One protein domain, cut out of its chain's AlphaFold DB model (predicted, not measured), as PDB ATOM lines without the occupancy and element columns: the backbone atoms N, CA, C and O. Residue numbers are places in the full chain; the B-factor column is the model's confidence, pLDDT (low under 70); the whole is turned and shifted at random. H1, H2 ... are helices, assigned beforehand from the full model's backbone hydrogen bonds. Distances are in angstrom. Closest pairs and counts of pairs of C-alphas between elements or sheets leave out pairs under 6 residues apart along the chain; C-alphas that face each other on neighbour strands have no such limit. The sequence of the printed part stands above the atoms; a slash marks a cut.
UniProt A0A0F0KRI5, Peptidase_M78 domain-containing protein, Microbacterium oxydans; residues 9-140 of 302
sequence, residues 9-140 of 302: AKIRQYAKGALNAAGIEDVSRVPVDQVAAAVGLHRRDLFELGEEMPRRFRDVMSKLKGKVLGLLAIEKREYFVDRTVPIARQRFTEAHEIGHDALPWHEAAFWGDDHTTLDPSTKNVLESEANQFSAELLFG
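This is residues 9 to 140 of the 302 residues of the protein "Peptidase_M78 domain-containing protein" of Microbacterium oxydans (UniProt A0A0F0KRI5). Four helices, mostly crossed, make the core: H2 and H5 lie side by side, H7 crosses H5, and H1 touches H7 along its way and meets H2 with its last residues, 18 to 21, about perpendicular to it. H3 packs on H1, while H4 and H6 lie toward opposite ends of the longest axis, and residues 64 to 86 loop from H4 to H5. The printed part has 132 residues with seven named helices, H1 to H7 in order, and no named strand, class all helix. It is compact, with a radius of gyration of the C-alphas of 15.0 A and spans of 45 by 33 by 29 A.

Find C-alpha 9 at (-4.696, -18.342, -34.842); from there H1 runs 18.2 A to residue 21. Next come H2, residues 32 to 42, H3, residues 46 to 51, and H4, residues 55 to 63. H5, residues 87 to 102, spans 22.0 A, and H6 holds residues 104 to 112. H7, residues 120 to 138, runs 26.9 A to C-alpha 138 at (4.058, -30.636, -32.826).

Look at the C-alphas of Gly 17 and Gly 50, the closest of H1 and H3, 3.8 A apart. H1 touches H2 with residues 18 to 21 alone, closest C-alphas Ala 21 and Ala 38 at 5.7 A. H1 and H7 touch, closest C-alphas Ala 15 and Leu 137 at 5.1 A. H4 touches no helix but is near H1. H2 and H5 touch at a shallow tilt of 4 degrees, the same way, closest C-alphas Val 39 and Ala 102 at 6.0 A. H5 and H7 touch at a steep tilt of 63 degrees, opposite ways, closest C-alphas Gly 99 and Ala 130 at 4.5 A. H5 and H6 only just touch, with 3 pairs of C-alphas within 8 A, and only at the corner, closest C-alphas His 100 and His 106 at 5.8 A. Every O i to N i+4 pair is within hydrogen-bond range in H1, H4, H5 and H7, against 5 of 7 in H2, 1 of 2 in H3 and 3 of 5 in H6.

The two C-alphas farthest apart, those of Lys 63 and Pro 120, are 45.8 A apart. The printed part has no cut, and the link from H4 to H5 is long, with 23 residues. Look for pLDDT under 70 at residue 41, residues 52 to 81 and residues 108 to 118.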
ATOM      1  N   ALA A   9      -4.455 -18.113 -33.416       92.12
ATOM      2  CA  ALA A   9      -4.696 -18.342 -34.842       92.12
ATOM      3  C   ALA A   9      -3.544 -17.834 -35.729       92.12
ATOM      4  O   ALA A   9      -3.129 -18.537 -36.647       92.12
ATOM      5  N   LYS A  10      -2.978 -16.665 -35.401       94.00
ATOM      6  CA  LYS A  10      -1.817 -16.100 -36.097       94.00
ATOM      7  C   LYS A  10      -0.591 -16.995 -35.907       94.00
ATOM      8  O   LYS A  10       0.066 -17.347 -36.876       94.00
ATOM      9  N   ILE A  11      -0.319 -17.430 -34.675       95.81
ATOM     10  CA  ILE A  11       0.807 -18.333 -34.370       95.81
ATOM     11  C   ILE A  11       0.640 -19.684 -35.083       95.81
ATOM     12  O   ILE A  11       1.584 -20.184 -35.694       95.81
ATOM     13  N   ARG A  12      -0.577 -20.252 -35.085       94.62
ATOM     14  CA  ARG A  12      -0.904 -21.481 -35.827       94.62
ATOM     15  C   ARG A  12      -0.609 -21.344 -37.316       94.62
ATOM     16  O   ARG A  12      -0.116 -22.293 -37.921       94.62
ATOM     17  N   GLN A  13      -0.906 -20.193 -37.906       94.06
ATOM     18  CA  GLN A  13      -0.638 -19.940 -39.315       94.06
ATOM     19  C   GLN A  13       0.864 -19.964 -39.622       94.06
ATOM     20  O   GLN A  13       1.263 -20.622 -40.578       94.06
ATOM     21  N   TYR A  14       1.707 -19.360 -38.777       94.38
ATOM     22  CA  TYR A  14       3.165 -19.481 -38.910       94.38
ATOM     23  C   TYR A  14       3.651 -20.924 -38.736       94.38
ATOM     24  O   TYR A  14       4.479 -21.379 -39.521       94.38
ATOM     25  N   ALA A  15       3.115 -21.673 -37.767       94.88
ATOM     26  CA  ALA A  15       3.463 -23.085 -37.589       94.88
ATOM     27  C   ALA A  15       3.078 -23.929 -38.820       94.88
ATOM     28  O   ALA A  15       3.870 -24.744 -39.291       94.88
ATOM     29  N   LYS A  16       1.895 -23.689 -39.402       93.25
ATOM     30  CA  LYS A  16       1.465 -24.313 -40.664       93.25
ATOM     31  C   LYS A  16       2.375 -23.911 -41.828       93.25
ATOM     32  O   LYS A  16       2.749 -24.762 -42.627       93.25
ATOM     33  N   GLY A  17       2.773 -22.644 -41.889       90.06
ATOM     34  CA  GLY A  17       3.761 -22.145 -42.838       90.06
ATOM     35  C   GLY A  17       5.102 -22.863 -42.741       90.06
ATOM     36  O   GLY A  17       5.656 -23.246 -43.765       90.06
ATOM     37  N   ALA A  18       5.594 -23.103 -41.524       91.19
ATOM     38  CA  ALA A  18       6.842 -23.819 -41.274       91.19
ATOM     39  C   ALA A  18       6.774 -25.288 -41.729       91.19
ATOM     40  O   ALA A  18       7.700 -25.775 -42.377       91.19
ATOM     41  N   LEU A  19       5.654 -25.976 -41.469       91.00
ATOM     42  CA  LEU A  19       5.406 -27.326 -41.997       91.00
ATOM     43  C   LEU A  19       5.407 -27.328 -43.533       91.00
ATOM     44  O   LEU A  19       6.094 -28.135 -44.157       91.00
ATOM     45  N   ASN A  20       4.700 -26.377 -44.139       87.50
ATOM     46  CA  ASN A  20       4.595 -26.252 -45.589       87.50
ATOM     47  C   ASN A  20       5.943 -25.913 -46.250       87.50
ATOM     48  O   ASN A  20       6.281 -26.490 -47.283       87.50
ATOM     49  N   ALA A  21       6.740 -25.033 -45.636       84.44
ATOM     50  CA  ALA A  21       8.095 -24.702 -46.075       84.44
ATOM     51  C   ALA A  21       9.021 -25.928 -46.052       84.44
ATOM     52  O   ALA A  21       9.849 -26.099 -46.942       84.44
ATOM     53  N   ALA A  22       8.845 -26.814 -45.071       83.88
ATOM     54  CA  ALA A  22       9.565 -28.080 -44.990       83.88
ATOM     55  C   ALA A  22       9.005 -29.170 -45.931       83.88
ATOM     56  O   ALA A  22       9.548 -30.272 -45.988       83.88
ATOM     57  N   GLY A  23       7.925 -28.893 -46.674       82.25
ATOM     58  CA  GLY A  23       7.246 -29.882 -47.515       82.25
ATOM     59  C   GLY A  23       6.569 -30.996 -46.712       82.25
ATOM     60  O   GLY A  23       6.385 -32.101 -47.225       82.25
ATOM     61  N   ILE A  24       6.237 -30.723 -45.450       84.44
ATOM     62  CA  ILE A  24       5.621 -31.669 -44.527       84.44
ATOM     63  C   ILE A  24       4.106 -31.498 -44.600       84.44
ATOM     64  O   ILE A  24       3.542 -30.543 -44.070       84.44
ATOM     65  N   GLU A  25       3.446 -32.465 -45.226       80.50
ATOM     66  CA  GLU A  25       1.990 -32.545 -45.295       80.50
ATOM     67  C   GLU A  25       1.513 -33.831 -44.610       80.50
ATOM     68  O   GLU A  25       2.088 -34.900 -44.803       80.50
ATOM     69  N   ASP A  26       0.460 -33.716 -43.800       80.00
ATOM     70  CA  ASP A  26      -0.289 -34.842 -43.222       80.00
ATOM     71  C   ASP A  26       0.525 -35.890 -42.425       80.00
ATOM     72  O   ASP A  26       0.154 -37.061 -42.340       80.00
ATOM     73  N   VAL A  27       1.611 -35.478 -41.766       84.38
ATOM     74  CA  VAL A  27       2.352 -36.354 -40.840       84.38
ATOM     75  C   VAL A  27       1.849 -36.194 -39.405       84.38
ATOM     76  O   VAL A  27       1.639 -35.078 -38.929       84.38
ATOM     77  N   SER A  28       1.694 -37.302 -38.679       85.38
ATOM     78  CA  SER A  28       1.442 -37.269 -37.232       85.38
ATOM     79  C   SER A  28       2.708 -36.942 -36.445       85.38
ATOM     80  O   SER A  28       2.683 -36.128 -35.528       85.38
ATOM     81  N   ARG A  29       3.854 -37.508 -36.831       92.06
ATOM     82  CA  ARG A  29       5.136 -37.224 -36.181       92.06
ATOM     83  C   ARG A  29       5.962 -36.233 -36.990       92.06
ATOM     84  O   ARG A  29       6.668 -36.618 -37.916       92.06
ATOM     85  N   VAL A  30       5.930 -34.965 -36.585       92.19
ATOM     86  CA  VAL A  30       6.718 -33.903 -37.231       92.19
ATOM     87  C   VAL A  30       8.230 -34.169 -37.086       92.19
ATOM     88  O   VAL A  30       8.683 -34.381 -35.947       92.19
ATOM     89  N   PRO A  31       9.005 -34.176 -38.192       90.12
ATOM     90  CA  PRO A  31      10.470 -34.147 -38.179       90.12
ATOM     91  C   PRO A  31      10.959 -32.716 -37.909       90.12
ATOM     92  O   PRO A  31      11.027 -31.876 -38.806       90.12
ATOM     93  N   VAL A  32      11.218 -32.420 -36.634       87.31
ATOM     94  CA  VAL A  32      11.533 -31.064 -36.144       87.31
ATOM     95  C   VAL A  32      12.818 -30.509 -36.776       87.31
ATOM     96  O   VAL A  32      12.877 -29.331 -37.113       87.31
ATOM     97  N   ASP A  33      13.788 -31.378 -37.047       82.69
ATOM     98  CA  ASP A  33      15.052 -31.078 -37.721       82.69
ATOM     99  C   ASP A  33      14.857 -30.546 -39.153       82.69
ATOM    100  O   ASP A  33      15.514 -29.589 -39.569       82.69
ATOM    101  N   GLN A  34      13.911 -31.119 -39.902       84.50
ATOM    102  CA  GLN A  34      13.582 -30.652 -41.254       84.50
ATOM    103  C   GLN A  34      12.868 -29.299 -41.223       84.50
ATOM    104  O   GLN A  34      13.110 -28.451 -42.083       84.50
ATOM    105  N   VAL A  35      12.017 -29.078 -40.214       86.38
ATOM    106  CA  VAL A  35      11.350 -27.787 -40.010       86.38
ATOM    107  C   VAL A  35      12.369 -26.700 -39.684       86.38
ATOM    108  O   VAL A  35      12.323 -25.634 -40.295       86.38
ATOM    109  N   ALA A  36      13.311 -26.971 -38.777       82.50
ATOM    110  CA  ALA A  36      14.370 -26.034 -38.404       82.50
ATOM    111  C   ALA A  36      15.148 -25.518 -39.627       82.50
ATOM    112  O   ALA A  36      15.303 -24.309 -39.803       82.50
ATOM    113  N   ALA A  37      15.578 -26.426 -40.509       77.31
ATOM    114  CA  ALA A  37      16.299 -26.063 -41.728       77.31
ATOM    115  C   ALA A  37      15.455 -25.195 -42.684       77.31
ATOM    116  O   ALA A  37      15.963 -24.248 -43.283       77.31
ATOM    117  N   ALA A  38      14.157 -25.486 -42.812       77.62
ATOM    118  CA  ALA A  38      13.267 -24.767 -43.723       77.62
ATOM    119  C   ALA A  38      12.877 -23.367 -43.222       77.62
ATOM    120  O   ALA A  38      12.737 -22.439 -44.023       77.62
ATOM    121  N   VAL A  39      12.707 -23.193 -41.906       78.81
ATOM    122  CA  VAL A  39      12.292 -21.916 -41.303       78.81
ATOM    123  C   VAL A  39      13.283 -20.800 -41.625       78.81
ATOM    124  O   VAL A  39      12.855 -19.719 -42.023       78.81
ATOM    125  N   GLY A  40      14.591 -21.059 -41.538       71.69
ATOM    126  CA  GLY A  40      15.614 -20.052 -41.840       71.69
ATOM    127  C   GLY A  40      15.539 -19.519 -43.277       71.69
ATOM    128  O   GLY A  40      15.669 -18.316 -43.500       71.69
ATOM    129  N   LEU A  41      15.250 -20.397 -44.241       63.69
ATOM    130  CA  LEU A  41      15.146 -20.055 -45.663       63.69
ATOM    131  C   LEU A  41      13.895 -19.241 -46.004       63.69
ATOM    132  O   LEU A  41      13.932 -18.401 -46.901       63.69
ATOM    133  N   HIS A  42      12.791 -19.501 -45.302       71.31
ATOM    134  CA  HIS A  42      11.461 -19.022 -45.683       71.31
ATOM    135  C   HIS A  42      10.804 -18.107 -44.652       71.31
ATOM    136  O   HIS A  42       9.644 -17.745 -44.825       71.31
ATOM    137  N   ARG A  43      11.514 -17.704 -43.592       77.12
ATOM    138  CA  ARG A  43      10.977 -16.950 -42.444       77.12
ATOM    139  C   ARG A  43      10.025 -15.806 -42.815       77.12
ATOM    140  O   ARG A  43       8.977 -15.655 -42.193       77.12
ATOM    141  N   ARG A  44      10.374 -15.012 -43.835       78.50
ATOM    142  CA  ARG A  44       9.563 -13.864 -44.292       78.50
ATOM    143  C   ARG A  44       8.257 -14.277 -44.982       78.50
ATOM    144  O   ARG A  44       7.287 -13.533 -44.909       78.50
ATOM    145  N   ASP A  45       8.223 -15.471 -45.561       80.94
ATOM    146  CA  ASP A  45       7.112 -15.996 -46.358       80.94
ATOM    147  C   ASP A  45       6.225 -16.975 -45.560       80.94
ATOM    148  O   ASP A  45       5.160 -17.371 -46.033       80.94
ATOM    149  N   LEU A  46       6.625 -17.374 -44.340       80.56
ATOM    150  CA  LEU A  46       5.923 -18.397 -43.544       80.56
ATOM    151  C   LEU A  46       4.438 -18.080 -43.333       80.56
ATOM    152  O   LEU A  46       3.605 -18.981 -43.389       80.56
ATOM    153  N   PHE A  47       4.081 -16.813 -43.121       83.31
ATOM    154  CA  PHE A  47       2.680 -16.425 -42.944       83.31
ATOM    155  C   PHE A  47       1.833 -16.743 -44.186       83.31
ATOM    156  O   PHE A  47       0.750 -17.316 -44.063       83.31
ATOM    157  N   GLU A  48       2.345 -16.428 -45.380       80.94
ATOM    158  CA  GLU A  48       1.670 -16.699 -46.656       80.94
ATOM    159  C   GLU A  48       1.572 -18.202 -46.923       80.94
ATOM    160  O   GLU A  48       0.512 -18.703 -47.301       80.94
ATOM    161  N   LEU A  49       2.652 -18.940 -46.641       78.25
ATOM    162  CA  LEU A  49       2.670 -20.400 -46.740       78.25
ATOM    163  C   LEU A  49       1.638 -21.045 -45.800       78.25
ATOM    164  O   LEU A  49       1.173 -22.146 -46.081       78.25
ATOM    165  N   GLY A  50       1.253 -20.378 -44.708       71.94
ATOM    166  CA  GLY A  50       0.256 -20.843 -43.746       71.94
ATOM    167  C   GLY A  50      -1.209 -20.740 -44.196       71.94
ATOM    168  O   GLY A  50      -2.020 -21.560 -43.759       71.94
ATOM    169  N   GLU A  51      -1.574 -19.798 -45.071       75.19
ATOM    170  CA  GLU A  51      -2.945 -19.679 -45.608       75.19
ATOM    171  C   GLU A  51      -3.221 -20.809 -46.609       75.19
ATOM    172  O   GLU A  51      -3.950 -21.765 -46.317       75.19
ATOM    173  N   GLU A  52      -2.542 -20.758 -47.753       61.50
ATOM    174  CA  GLU A  52      -2.608 -21.734 -48.833       61.50
ATOM    175  C   GLU A  52      -1.251 -21.803 -49.533       61.50
ATOM    176  O   GLU A  52      -0.725 -20.785 -49.968       61.50
ATOM    177  N   MET A  53      -0.710 -23.011 -49.724       56.09
ATOM    178  CA  MET A  53       0.483 -23.216 -50.552       56.09
ATOM    179  C   MET A  53       0.192 -22.805 -52.007       56.09
ATOM    180  O   MET A  53      -0.562 -23.526 -52.693       56.09
ATOM    181  N   PRO A  54       0.794 -21.712 -52.529       54.34
ATOM    182  CA  PRO A  54       0.570 -21.287 -53.906       54.34
ATOM    183  C   PRO A  54       0.967 -22.413 -54.868       54.34
ATOM    184  O   PRO A  54       2.005 -23.047 -54.680       54.34
ATOM    185  N   ARG A  55       0.181 -22.671 -55.926       56.84
ATOM    186  CA  ARG A  55       0.444 -23.783 -56.873       56.84
ATOM    187  C   ARG A  55       1.881 -23.772 -57.419       56.84
ATOM    188  O   ARG A  55       2.526 -24.812 -57.446       56.84
ATOM    189  N   ARG A  56       2.418 -22.578 -57.703       50.34
ATOM    190  CA  ARG A  56       3.821 -22.364 -58.110       50.34
ATOM    191  C   ARG A  56       4.844 -22.917 -57.107       50.34
ATOM    192  O   ARG A  56       5.844 -23.488 -57.518       50.34
ATOM    193  N   PHE A  57       4.585 -22.780 -55.806       51.09
ATOM    194  CA  PHE A  57       5.446 -23.306 -54.744       51.09
ATOM    195  C   PHE A  57       5.282 -24.820 -54.599       51.09
ATOM    196  O   PHE A  57       6.268 -25.511 -54.380       51.09
ATOM    197  N   ARG A  58       4.072 -25.355 -54.810       56.94
ATOM    198  CA  ARG A  58       3.806 -26.805 -54.852       56.94
ATOM    199  C   ARG A  58       4.567 -27.506 -55.982       56.94
ATOM    200  O   ARG A  58       5.177 -28.552 -55.763       56.94
ATOM    201  N   ASP A  59       4.584 -26.911 -57.171       53.59
ATOM    202  CA  ASP A  59       5.283 -27.456 -58.344       53.59
ATOM    203  C   ASP A  59       6.807 -27.372 -58.206       53.59
ATOM    204  O   ASP A  59       7.528 -28.239 -58.695       53.59
ATOM    205  N   VAL A  60       7.307 -26.341 -57.522       52.69
ATOM    206  CA  VAL A  60       8.727 -26.212 -57.187       52.69
ATOM    207  C   VAL A  60       9.096 -27.232 -56.104       52.69
ATOM    208  O   VAL A  60       9.958 -28.069 -56.337       52.69
ATOM    209  N   MET A  61       8.384 -27.285 -54.976       52.94
ATOM    210  CA  MET A  61       8.674 -28.214 -53.872       52.94
ATOM    211  C   MET A  61       8.554 -29.694 -54.269       52.94
ATOM    212  O   MET A  61       9.411 -30.502 -53.913       52.94
ATOM    213  N   SER A  62       7.552 -30.059 -55.075       53.97
ATOM    214  CA  SER A  62       7.402 -31.430 -55.592       53.97
ATOM    215  C   SER A  62       8.551 -31.857 -56.515       53.97
ATOM    216  O   SER A  62       8.918 -33.034 -56.517       53.97
ATOM    217  N   LYS A  63       9.166 -30.913 -57.242       49.81
ATOM    218  CA  LYS A  63      10.355 -31.140 -58.083       49.81
ATOM    219  C   LYS A  63      11.666 -31.138 -57.295       49.81
ATOM    220  O   LYS A  63      12.653 -31.694 -57.770       49.81
ATOM    221  N   LEU A  64      11.684 -30.540 -56.104       49.12
ATOM    222  CA  LEU A  64      12.878 -30.398 -55.266       49.12
ATOM    223  C   LEU A  64      13.029 -31.483 -54.194       49.12
ATOM    224  O   LEU A  64      13.992 -31.411 -53.423       49.12
ATOM    225  N   LYS A  65      12.137 -32.491 -54.168       46.00
ATOM    226  CA  LYS A  65      12.197 -33.647 -53.256       46.00
ATOM    227  C   LYS A  65      13.643 -34.121 -53.049       46.00
ATOM    228  O   LYS A  65      14.257 -34.724 -53.929       46.00
ATOM    229  N   GLY A  66      14.171 -33.825 -51.864       48.25
ATOM    230  CA  GLY A  66      15.423 -34.359 -51.332       48.25
ATOM    231  C   GLY A  66      16.742 -33.744 -51.816       48.25
ATOM    232  O   GLY A  66      17.773 -34.191 -51.325       48.25
ATOM    233  N   LYS A  67      16.781 -32.764 -52.738       41.97
ATOM    234  CA  LYS A  67      18.074 -32.287 -53.298       41.97
ATOM    235  C   LYS A  67      18.392 -30.801 -53.161       41.97
ATOM    236  O   LYS A  67      19.571 -30.470 -53.112       41.97
ATOM    237  N   VAL A  68      17.406 -29.906 -53.098       42.69
ATOM    238  CA  VAL A  68      17.693 -28.456 -53.193       42.69
ATOM    239  C   VAL A  68      17.615 -27.709 -51.863       42.69
ATOM    240  O   VAL A  68      18.341 -26.734 -51.700       42.69
ATOM    241  N   LEU A  69      16.899 -28.227 -50.858       39.97
ATOM    242  CA  LEU A  69      16.988 -27.676 -49.495       39.97
ATOM    243  C   LEU A  69      18.383 -27.857 -48.859       39.97
ATOM    244  O   LEU A  69      18.700 -27.184 -47.892       39.97
ATOM    245  N   GLY A  70      19.222 -28.749 -49.403       37.88
ATOM    246  CA  GLY A  70      20.603 -28.938 -48.949       37.88
ATOM    247  C   GLY A  70      21.633 -28.016 -49.614       37.88
ATOM    248  O   GLY A  70      22.765 -27.963 -49.146       37.88
ATOM    249  N   LEU A  71      21.280 -27.319 -50.705       33.81
ATOM    250  CA  LEU A  71      22.229 -26.497 -51.474       33.81
ATOM    251  C   LEU A  71      22.107 -24.993 -51.182       33.81
ATOM    252  O   LEU A  71      23.040 -24.239 -51.447       33.81
ATOM    253  N   LEU A  72      20.968 -24.554 -50.648       38.47
ATOM    254  CA  LEU A  72      20.723 -23.169 -50.263       38.47
ATOM    255  C   LEU A  72      20.663 -23.099 -48.733       38.47
ATOM    256  O   LEU A  72      19.788 -23.691 -48.122       38.47
ATOM    257  N   ALA A  73      21.643 -22.391 -48.170       42.47
ATOM    258  CA  ALA A  73      21.858 -22.035 -46.766       42.47
ATOM    259  C   ALA A  73      22.027 -23.186 -45.758       42.47
ATOM    260  O   ALA A  73      21.101 -23.606 -45.072       42.47
ATOM    261  N   ILE A  74      23.282 -23.589 -45.557       40.19
ATOM    262  CA  ILE A  74      23.709 -24.160 -44.280       40.19
ATOM    263  C   ILE A  74      24.410 -23.043 -43.497       40.19
ATOM    264  O   ILE A  74      25.634 -22.991 -43.431       40.19
ATOM    265  N   GLU A  75      23.636 -22.142 -42.895       44.25
ATOM    266  CA  GLU A  75      24.013 -21.678 -41.559       44.25
ATOM    267  C   GLU A  75      23.429 -22.721 -40.607       44.25
ATOM    268  O   GLU A  75      22.224 -22.744 -40.359       44.25
ATOM    269  N   LYS A  76      24.259 -23.664 -40.142       42.25
ATOM    270  CA  LYS A  76      23.835 -24.581 -39.079       42.25
ATOM    271  C   LYS A  76      23.511 -23.732 -37.855       42.25
ATOM    272  O   LYS A  76      24.421 -23.213 -37.217       42.25
ATOM    273  N   ARG A  77      22.228 -23.604 -37.527       52.69
ATOM    274  CA  ARG A  77      21.811 -23.185 -36.193       52.69
ATOM    275  C   ARG A  77      21.863 -24.410 -35.300       52.69
ATOM    276  O   ARG A  77      21.200 -25.412 -35.561       52.69
ATOM    277  N   GLU A  78      22.727 -24.352 -34.300       53.88
ATOM    278  CA  GLU A  78      22.846 -25.405 -33.304       53.88
ATOM    279  C   GLU A  78      21.905 -25.077 -32.148       53.88
ATOM    280  O   GLU A  78      22.173 -24.191 -31.341       53.88
ATOM    281  N   TYR A  79      20.780 -25.789 -32.077       63.53
ATOM    282  CA  TYR A  79      19.917 -25.758 -30.902       63.53
ATOM    283  C   TYR A  79      20.476 -26.726 -29.861       63.53
ATOM    284  O   TYR A  79      20.570 -27.936 -30.093       63.53
ATOM    285  N   PHE A  80      20.862 -26.204 -28.698       59.28
ATOM    286  CA  PHE A  80      21.329 -27.033 -27.594       59.28
ATOM    287  C   PHE A  80      20.131 -27.627 -26.858       59.28
ATOM    288  O   PHE A  80      19.401 -26.935 -26.154       59.28
ATOM    289  N   VAL A  81      19.945 -28.938 -27.002       68.44
ATOM    290  CA  VAL A  81      18.910 -29.686 -26.287       68.44
ATOM    291  C   VAL A  81      19.575 -30.654 -25.322       68.44
ATOM    292  O   VAL A  81      20.390 -31.486 -25.727       68.44
ATOM    293  N   ASP A  82      19.197 -30.579 -24.047       73.75
ATOM    294  CA  ASP A  82      19.606 -31.559 -23.045       73.75
ATOM    295  C   ASP A  82      19.095 -32.952 -23.447       73.75
ATOM    296  O   ASP A  82      17.893 -33.218 -23.459       73.75
ATOM    297  N   ARG A  83      20.015 -33.860 -23.791       80.31
ATOM    298  CA  ARG A  83      19.681 -35.218 -24.245       80.31
ATOM    299  C   ARG A  83      19.306 -36.169 -23.104       80.31
ATOM    300  O   ARG A  83      18.881 -37.288 -23.383       80.31
ATOM    301  N   THR A  84      19.431 -35.743 -21.846       76.38
ATOM    302  CA  THR A  84      19.077 -36.551 -20.667       76.38
ATOM    303  C   THR A  84      17.582 -36.512 -20.343       76.38
ATOM    304  O   THR A  84      17.067 -37.396 -19.655       76.38
ATOM    305  N   VAL A  85      16.851 -35.521 -20.865       80.25
ATOM    306  CA  VAL A  85      15.397 -35.406 -20.676       80.25
ATOM    307  C   VAL A  85      14.621 -36.302 -21.655       80.25
ATOM    308  O   VAL A  85      15.141 -36.656 -22.714       80.25
ATOM    309  N   PRO A  86      13.352 -36.659 -21.372       86.94
ATOM    310  CA  PRO A  86      12.548 -37.484 -22.277       86.94
ATOM    311  C   PRO A  86      12.412 -36.892 -23.690       86.94
ATOM    312  O   PRO A  86      12.262 -35.681 -23.841       86.94
ATOM    313  N   ILE A  87      12.359 -37.747 -24.720       87.88
ATOM    314  CA  ILE A  87      12.308 -37.342 -26.142       87.88
ATOM    315  C   ILE A  87      11.186 -36.341 -26.449       87.88
ATOM    316  O   ILE A  87      11.406 -35.383 -27.181       87.88
ATOM    317  N   ALA A  88       9.995 -36.510 -25.867       89.44
ATOM    318  CA  ALA A  88       8.899 -35.557 -26.055       89.44
ATOM    319  C   ALA A  88       9.259 -34.141 -25.561       89.44
ATOM    320  O   ALA A  88       8.864 -33.154 -26.172       89.44
ATOM    321  N   ARG A  89      10.037 -34.039 -24.472       87.88
ATOM    322  CA  ARG A  89      10.526 -32.761 -23.945       87.88
ATOM    323  C   ARG A  89      11.641 -32.194 -24.817       87.88
ATOM    324  O   ARG A  89      11.610 -31.004 -25.084       87.88
ATOM    325  N   GLN A  90      12.545 -33.039 -25.316       87.44
ATOM    326  CA  GLN A  90      13.564 -32.626 -26.288       87.44
ATOM    327  C   GLN A  90      12.923 -32.001 -27.535       87.44
ATOM    328  O   GLN A  90      13.256 -30.880 -27.897       87.44
ATOM    329  N   ARG A  91      11.942 -32.693 -28.134       92.38
ATOM    330  CA  ARG A  91      11.184 -32.218 -29.306       92.38
ATOM    331  C   ARG A  91      10.472 -30.897 -29.032       92.38
ATOM    332  O   ARG A  91      10.468 -30.021 -29.885       92.38
ATOM    333  N   PHE A  92       9.856 -30.766 -27.856       92.38
ATOM    334  CA  PHE A  92       9.169 -29.539 -27.462       92.38
ATOM    335  C   PHE A  92      10.134 -28.362 -27.310       92.38
ATOM    336  O   PHE A  92       9.820 -27.279 -27.791       92.38
ATOM    337  N   THR A  93      11.293 -28.583 -26.682       87.12
ATOM    338  CA  THR A  93      12.353 -27.575 -26.552       87.12
ATOM    339  C   THR A  93      12.889 -27.165 -27.920       87.12
ATOM    340  O   THR A  93      12.930 -25.983 -28.217       87.12
ATOM    341  N   GLU A  94      13.200 -28.114 -28.800       89.00
ATOM    342  CA  GLU A  94      13.673 -27.798 -30.153       89.00
ATOM    343  C   GLU A  94      12.629 -26.997 -30.953       89.00
ATOM    344  O   GLU A  94      12.937 -25.961 -31.531       89.00
ATOM    345  N   ALA A  95      11.358 -27.409 -30.913       92.25
ATOM    346  CA  ALA A  95      10.270 -26.680 -31.561       92.25
ATOM    347  C   ALA A  95       9.985 -25.300 -30.931       92.25
ATOM    348  O   ALA A  95       9.454 -24.423 -31.611       92.25
ATOM    349  N   HIS A  96      10.325 -25.100 -29.656       92.38
ATOM    350  CA  HIS A  96      10.236 -23.808 -28.974       92.38
ATOM    351  C   HIS A  96      11.296 -22.835 -29.508       92.38
ATOM    352  O   HIS A  96      10.946 -21.719 -29.885       92.38
ATOM    353  N   GLU A  97      12.545 -23.281 -29.661       87.75
ATOM    354  CA  GLU A  97      13.602 -22.464 -30.274       87.75
ATOM    355  C   GLU A  97      13.277 -22.103 -31.731       87.75
ATOM    356  O   GLU A  97      13.408 -20.951 -32.146       87.75
ATOM    357  N   ILE A  98      12.734 -23.057 -32.501       89.31
ATOM    358  CA  ILE A  98      12.225 -22.780 -33.854       89.31
ATOM    359  C   ILE A  98      11.114 -21.721 -33.815       89.31
ATOM    360  O   ILE A  98      11.007 -20.920 -34.736       89.31
ATOM    361  N   GLY A  99      10.292 -21.689 -32.764       91.19
ATOM    362  CA  GLY A  99       9.266 -20.665 -32.577       91.19
ATOM    363  C   GLY A  99       9.842 -19.259 -32.432       91.19
ATOM    364  O   GLY A  99       9.336 -18.337 -33.071       91.19
ATOM    365  N   HIS A 100      10.927 -19.099 -31.668       89.44
ATOM    366  CA  HIS A 100      11.642 -17.822 -31.587       89.44
ATOM    367  C   HIS A 100      12.185 -17.365 -32.941       89.44
ATOM    368  O   HIS A 100      12.164 -16.174 -33.243       89.44
ATOM    369  N   ASP A 101      12.601 -18.309 -33.778       85.00
ATOM    370  CA  ASP A 101      13.119 -18.009 -35.106       85.00
ATOM    371  C   ASP A 101      12.019 -17.742 -36.140       85.00
ATOM    372  O   ASP A 101      12.160 -16.861 -36.987       85.00
ATOM    373  N   ALA A 102      10.926 -18.501 -36.099       89.31
ATOM    374  CA  ALA A 102       9.862 -18.467 -37.097       89.31
ATOM    375  C   ALA A 102       8.938 -17.251 -36.955       89.31
ATOM    376  O   ALA A 102       8.344 -16.816 -37.946       89.31
ATOM    377  N   LEU A 103       8.784 -16.715 -35.742       90.62
ATOM    378  CA  LEU A 103       7.897 -15.590 -35.462       90.62
ATOM    379  C   LEU A 103       8.642 -14.261 -35.697       90.62
ATOM    380  O   LEU A 103       9.528 -13.902 -34.925       90.62
ATOM    381  N   PRO A 104       8.297 -13.475 -36.735       88.50
ATOM    382  CA  PRO A 104       9.131 -12.351 -37.168       88.50
ATOM    383  C   PRO A 104       9.220 -11.209 -36.149       88.50
ATOM    384  O   PRO A 104      10.167 -10.430 -36.185       88.50
ATOM    385  N   TRP A 105       8.261 -11.093 -35.228       87.44
ATOM    386  CA  TRP A 105       8.309 -10.085 -34.164       87.44
ATOM    387  C   TRP A 105       9.206 -10.483 -32.984       87.44
ATOM    388  O   TRP A 105       9.554  -9.616 -32.189       87.44
ATOM    389  N   HIS A 106       9.635 -11.745 -32.890       85.62
ATOM    390  CA  HIS A 106      10.632 -12.161 -31.901       85.62
ATOM    391  C   HIS A 106      12.019 -11.627 -32.285       85.62
ATOM    392  O   HIS A 106      12.765 -11.190 -31.417       85.62
ATOM    393  N   GLU A 107      12.336 -11.561 -33.585       72.44
ATOM    394  CA  GLU A 107      13.608 -11.026 -34.087       72.44
ATOM    395  C   GLU A 107      13.854  -9.592 -33.590       72.44
ATOM    396  O   GLU A 107      14.876  -9.315 -32.968       72.44
ATOM    397  N   ALA A 108      12.895  -8.687 -33.794       60.97
ATOM    398  CA  ALA A 108      13.026  -7.289 -33.379       60.97
ATOM    399  C   ALA A 108      13.239  -7.124 -31.861       60.97
ATOM    400  O   ALA A 108      13.935  -6.199 -31.444       60.97
ATOM    401  N   ALA A 109      12.684  -8.030 -31.051       57.06
ATOM    402  CA  ALA A 109      12.870  -8.023 -29.605       57.06
ATOM    403  C   ALA A 109      14.293  -8.435 -29.190       57.06
ATOM    404  O   ALA A 109      14.818  -7.879 -28.235       57.06
ATOM    405  N   PHE A 110      14.938  -9.346 -29.928       55.12
ATOM    406  CA  PHE A 110      16.305  -9.805 -29.639       55.12
ATOM    407  C   PHE A 110      17.412  -8.916 -30.232       55.12
ATOM    408  O   PHE A 110      18.545  -8.962 -29.763       55.12
ATOM    409  N   TRP A 111      17.116  -8.107 -31.258       49.34
ATOM    410  CA  TRP A 111      18.068  -7.121 -31.802       49.34
ATOM    411  C   TRP A 111      17.982  -5.748 -31.122       49.34
ATOM    412  O   TRP A 111      18.956  -4.998 -31.152       49.34
ATOM    413  N   GLY A 112      16.819  -5.394 -30.563       45.62
ATOM    414  CA  GLY A 112      16.597  -4.120 -29.869       45.62
ATOM    415  C   GLY A 112      16.999  -4.142 -28.396       45.62
ATOM    416  O   GLY A 112      17.431  -3.116 -27.879       45.62
ATOM    417  N   ASP A 113      16.906  -5.311 -27.759       44.28
ATOM    418  CA  ASP A 113      17.281  -5.548 -26.373       44.28
ATOM    419  C   ASP A 113      18.081  -6.858 -26.276       44.28
ATOM    420  O   ASP A 113      17.654  -7.918 -26.730       44.28
ATOM    421  N   ASP A 114      19.260  -6.783 -25.668       48.84
ATOM    422  CA  ASP A 114      20.009  -7.946 -25.196       48.84
ATOM    423  C   ASP A 114      19.070  -8.799 -24.301       48.84
ATOM    424  O   ASP A 114      18.209  -8.264 -23.598       48.84
ATOM    425  N   HIS A 115      19.200 -10.134 -24.298       49.72
ATOM    426  CA  HIS A 115      18.437 -11.035 -23.411       49.72
ATOM    427  C   HIS A 115      18.440 -10.614 -21.919       49.72
ATOM    428  O   HIS A 115      17.607 -11.104 -21.146       49.72
ATOM    429  N   THR A 116      19.371  -9.744 -21.513       51.22
ATOM    430  CA  THR A 116      19.512  -9.137 -20.188       51.22
ATOM    431  C   THR A 116      18.837  -7.766 -20.024       51.22
ATOM    432  O   THR A 116      18.615  -7.365 -18.882       51.22
ATOM    433  N   THR A 117      18.467  -7.067 -21.107       58.56
ATOM    434  CA  THR A 117      17.799  -5.746 -21.075       58.56
ATOM    435  C   THR A 117      16.312  -5.781 -21.433       58.56
ATOM    436  O   THR A 117      15.608  -4.818 -21.132       58.56
ATOM    437  N   LEU A 118      15.806  -6.894 -21.984       69.12
ATOM    438  CA  LEU A 118      14.372  -7.089 -22.233       69.12
ATOM    439  C   LEU A 118      13.555  -6.976 -20.937       69.12
ATOM    440  O   LEU A 118      13.815  -7.675 -19.951       69.12
ATOM    441  N   ASP A 119      12.500  -6.161 -20.967       79.12
ATOM    442  CA  ASP A 119      11.539  -6.080 -19.867       79.12
ATOM    443  C   ASP A 119      10.945  -7.477 -19.551       79.12
ATOM    444  O   ASP A 119      10.512  -8.187 -20.471       79.12
ATOM    445  N   PRO A 120      10.867  -7.891 -18.266       82.00
ATOM    446  CA  PRO A 120      10.394  -9.224 -17.891       82.00
ATOM    447  C   PRO A 120       8.996  -9.575 -18.411       82.00
ATOM    448  O   PRO A 120       8.726 -10.740 -18.708       82.00
ATOM    449  N   SER A 121       8.095  -8.595 -18.528       83.75
ATOM    450  CA  SER A 121       6.748  -8.838 -19.047       83.75
ATOM    451  C   SER A 121       6.770  -9.129 -20.547       83.75
ATOM    452  O   SER A 121       6.097 -10.059 -20.992       83.75
ATOM    453  N   THR A 122       7.619  -8.426 -21.298       83.06
ATOM    454  CA  THR A 122       7.841  -8.671 -22.731       83.06
ATOM    455  C   THR A 122       8.453 -10.049 -22.951       83.06
ATOM    456  O   THR A 122       7.952 -10.824 -23.765       83.06
ATOM    457  N   LYS A 123       9.472 -10.408 -22.162       84.06
ATOM    458  CA  LYS A 123      10.080 -11.742 -22.218       84.06
ATOM    459  C   LYS A 123       9.042 -12.843 -21.998       84.06
ATOM    460  O   LYS A 123       8.948 -13.760 -22.804       84.06
ATOM    461  N   ASN A 124       8.208 -12.725 -20.965       87.94
ATOM    462  CA  ASN A 124       7.165 -13.717 -20.684       87.94
ATOM    463  C   ASN A 124       6.165 -13.891 -21.842       87.94
ATOM    464  O   ASN A 124       5.699 -15.007 -22.075       87.94
ATOM    465  N   VAL A 125       5.837 -12.814 -22.566       90.94
ATOM    466  CA  VAL A 125       4.974 -12.886 -23.756       90.94
ATOM    467  C   VAL A 125       5.653 -13.690 -24.865       90.94
ATOM    468  O   VAL A 125       5.063 -14.658 -25.338       90.94
ATOM    469  N   LEU A 126       6.901 -13.366 -25.210       90.00
ATOM    470  CA  LEU A 126       7.647 -14.063 -26.267       90.00
ATOM    471  C   LEU A 126       7.841 -15.554 -25.950       90.00
ATOM    472  O   LEU A 126       7.605 -16.409 -26.800       90.00
ATOM    473  N   GLU A 127       8.188 -15.890 -24.707       90.12
ATOM    474  CA  GLU A 127       8.302 -17.281 -24.240       90.12
ATOM    475  C   GLU A 127       6.962 -18.030 -24.353       90.12
ATOM    476  O   GLU A 127       6.896 -19.194 -24.759       90.12
ATOM    477  N   SER A 128       5.853 -17.364 -24.010       93.56
ATOM    478  CA  SER A 128       4.509 -17.933 -24.150       93.56
ATOM    479  C   SER A 128       4.137 -18.165 -25.618       93.56
ATOM    480  O   SER A 128       3.499 -19.171 -25.938       93.56
ATOM    481  N   GLU A 129       4.520 -17.262 -26.516       95.25
ATOM    482  CA  GLU A 129       4.266 -17.380 -27.952       95.25
ATOM    483  C   GLU A 129       5.104 -18.488 -28.593       95.25
ATOM    484  O   GLU A 129       4.567 -19.279 -29.370       95.25
ATOM    485  N   ALA A 130       6.372 -18.630 -28.201       93.75
ATOM    486  CA  ALA A 130       7.235 -19.731 -28.625       93.75
ATOM    487  C   ALA A 130       6.709 -21.091 -28.130       93.75
ATOM    488  O   ALA A 130       6.627 -22.056 -28.896       93.75
ATOM    489  N   ASN A 131       6.229 -21.161 -26.883       94.81
ATOM    490  CA  ASN A 131       5.525 -22.340 -26.366       94.81
ATOM    491  C   ASN A 131       4.263 -22.663 -27.180       94.81
ATOM    492  O   ASN A 131       3.991 -23.831 -27.478       94.81
ATOM    493  N   GLN A 132       3.492 -21.642 -27.563       95.94
ATOM    494  CA  GLN A 132       2.301 -21.814 -28.389       95.94
ATOM    495  C   GLN A 132       2.653 -22.266 -29.815       95.94
ATOM    496  O   GLN A 132       1.950 -23.122 -30.357       95.94
ATOM    497  N   PHE A 133       3.731 -21.746 -30.406       96.44
ATOM    498  CA  PHE A 133       4.242 -22.182 -31.706       96.44
ATOM    499  C   PHE A 133       4.671 -23.647 -31.660       96.44
ATOM    500  O   PHE A 133       4.208 -24.436 -32.482       96.44
ATOM    501  N   SER A 134       5.471 -24.032 -30.661       95.75
ATOM    502  CA  SER A 134       5.914 -25.415 -30.449       95.75
ATOM    503  C   SER A 134       4.730 -26.379 -30.358       95.75
ATOM    504  O   SER A 134       4.701 -27.411 -31.034       95.75
ATOM    505  N   ALA A 135       3.692 -26.006 -29.602       95.31
ATOM    506  CA  ALA A 135       2.465 -26.786 -29.525       95.31
ATOM    507  C   ALA A 135       1.757 -26.893 -30.890       95.31
ATOM    508  O   ALA A 135       1.425 -27.997 -31.317       95.31
ATOM    509  N   GLU A 136       1.525 -25.784 -31.599       95.44
ATOM    510  CA  GLU A 136       0.861 -25.833 -32.911       95.44
ATOM    511  C   GLU A 136       1.668 -26.648 -33.929       95.44
ATOM    512  O   GLU A 136       1.078 -27.429 -34.674       95.44
ATOM    513  N   LEU A 137       2.998 -26.546 -33.916       95.94
ATOM    514  CA  LEU A 137       3.873 -27.325 -34.782       95.94
ATOM    515  C   LEU A 137       3.770 -28.823 -34.470       95.94
ATOM    516  O   LEU A 137       3.429 -29.610 -35.350       95.94
ATOM    517  N   LEU A 138       4.013 -29.225 -33.218       96.81
ATOM    518  CA  LEU A 138       4.058 -30.636 -32.826       96.81
ATOM    519  C   LEU A 138       2.703 -31.345 -32.922       96.81
ATOM    520  O   LEU A 138       2.679 -32.559 -33.095       96.81
ATOM    521  N   PHE A 139       1.590 -30.612 -32.856       96.19
ATOM    522  CA  PHE A 139       0.241 -31.142 -33.089       96.19
ATOM    523  C   PHE A 139      -0.211 -31.064 -34.561       96.19
ATOM    524  O   PHE A 139      -1.396 -31.259 -34.864       96.19
ATOM    525  N   GLY A 140       0.708 -30.771 -35.486       93.56
ATOM    526  CA  GLY A 140       0.440 -30.736 -36.925       93.56
ATOM    527  C   GLY A 140      -0.576 -29.663 -37.319       93.56
ATOM    528  O   GLY A 140      -1.437 -29.912 -38.161       93.56
TER     529      GLY A 140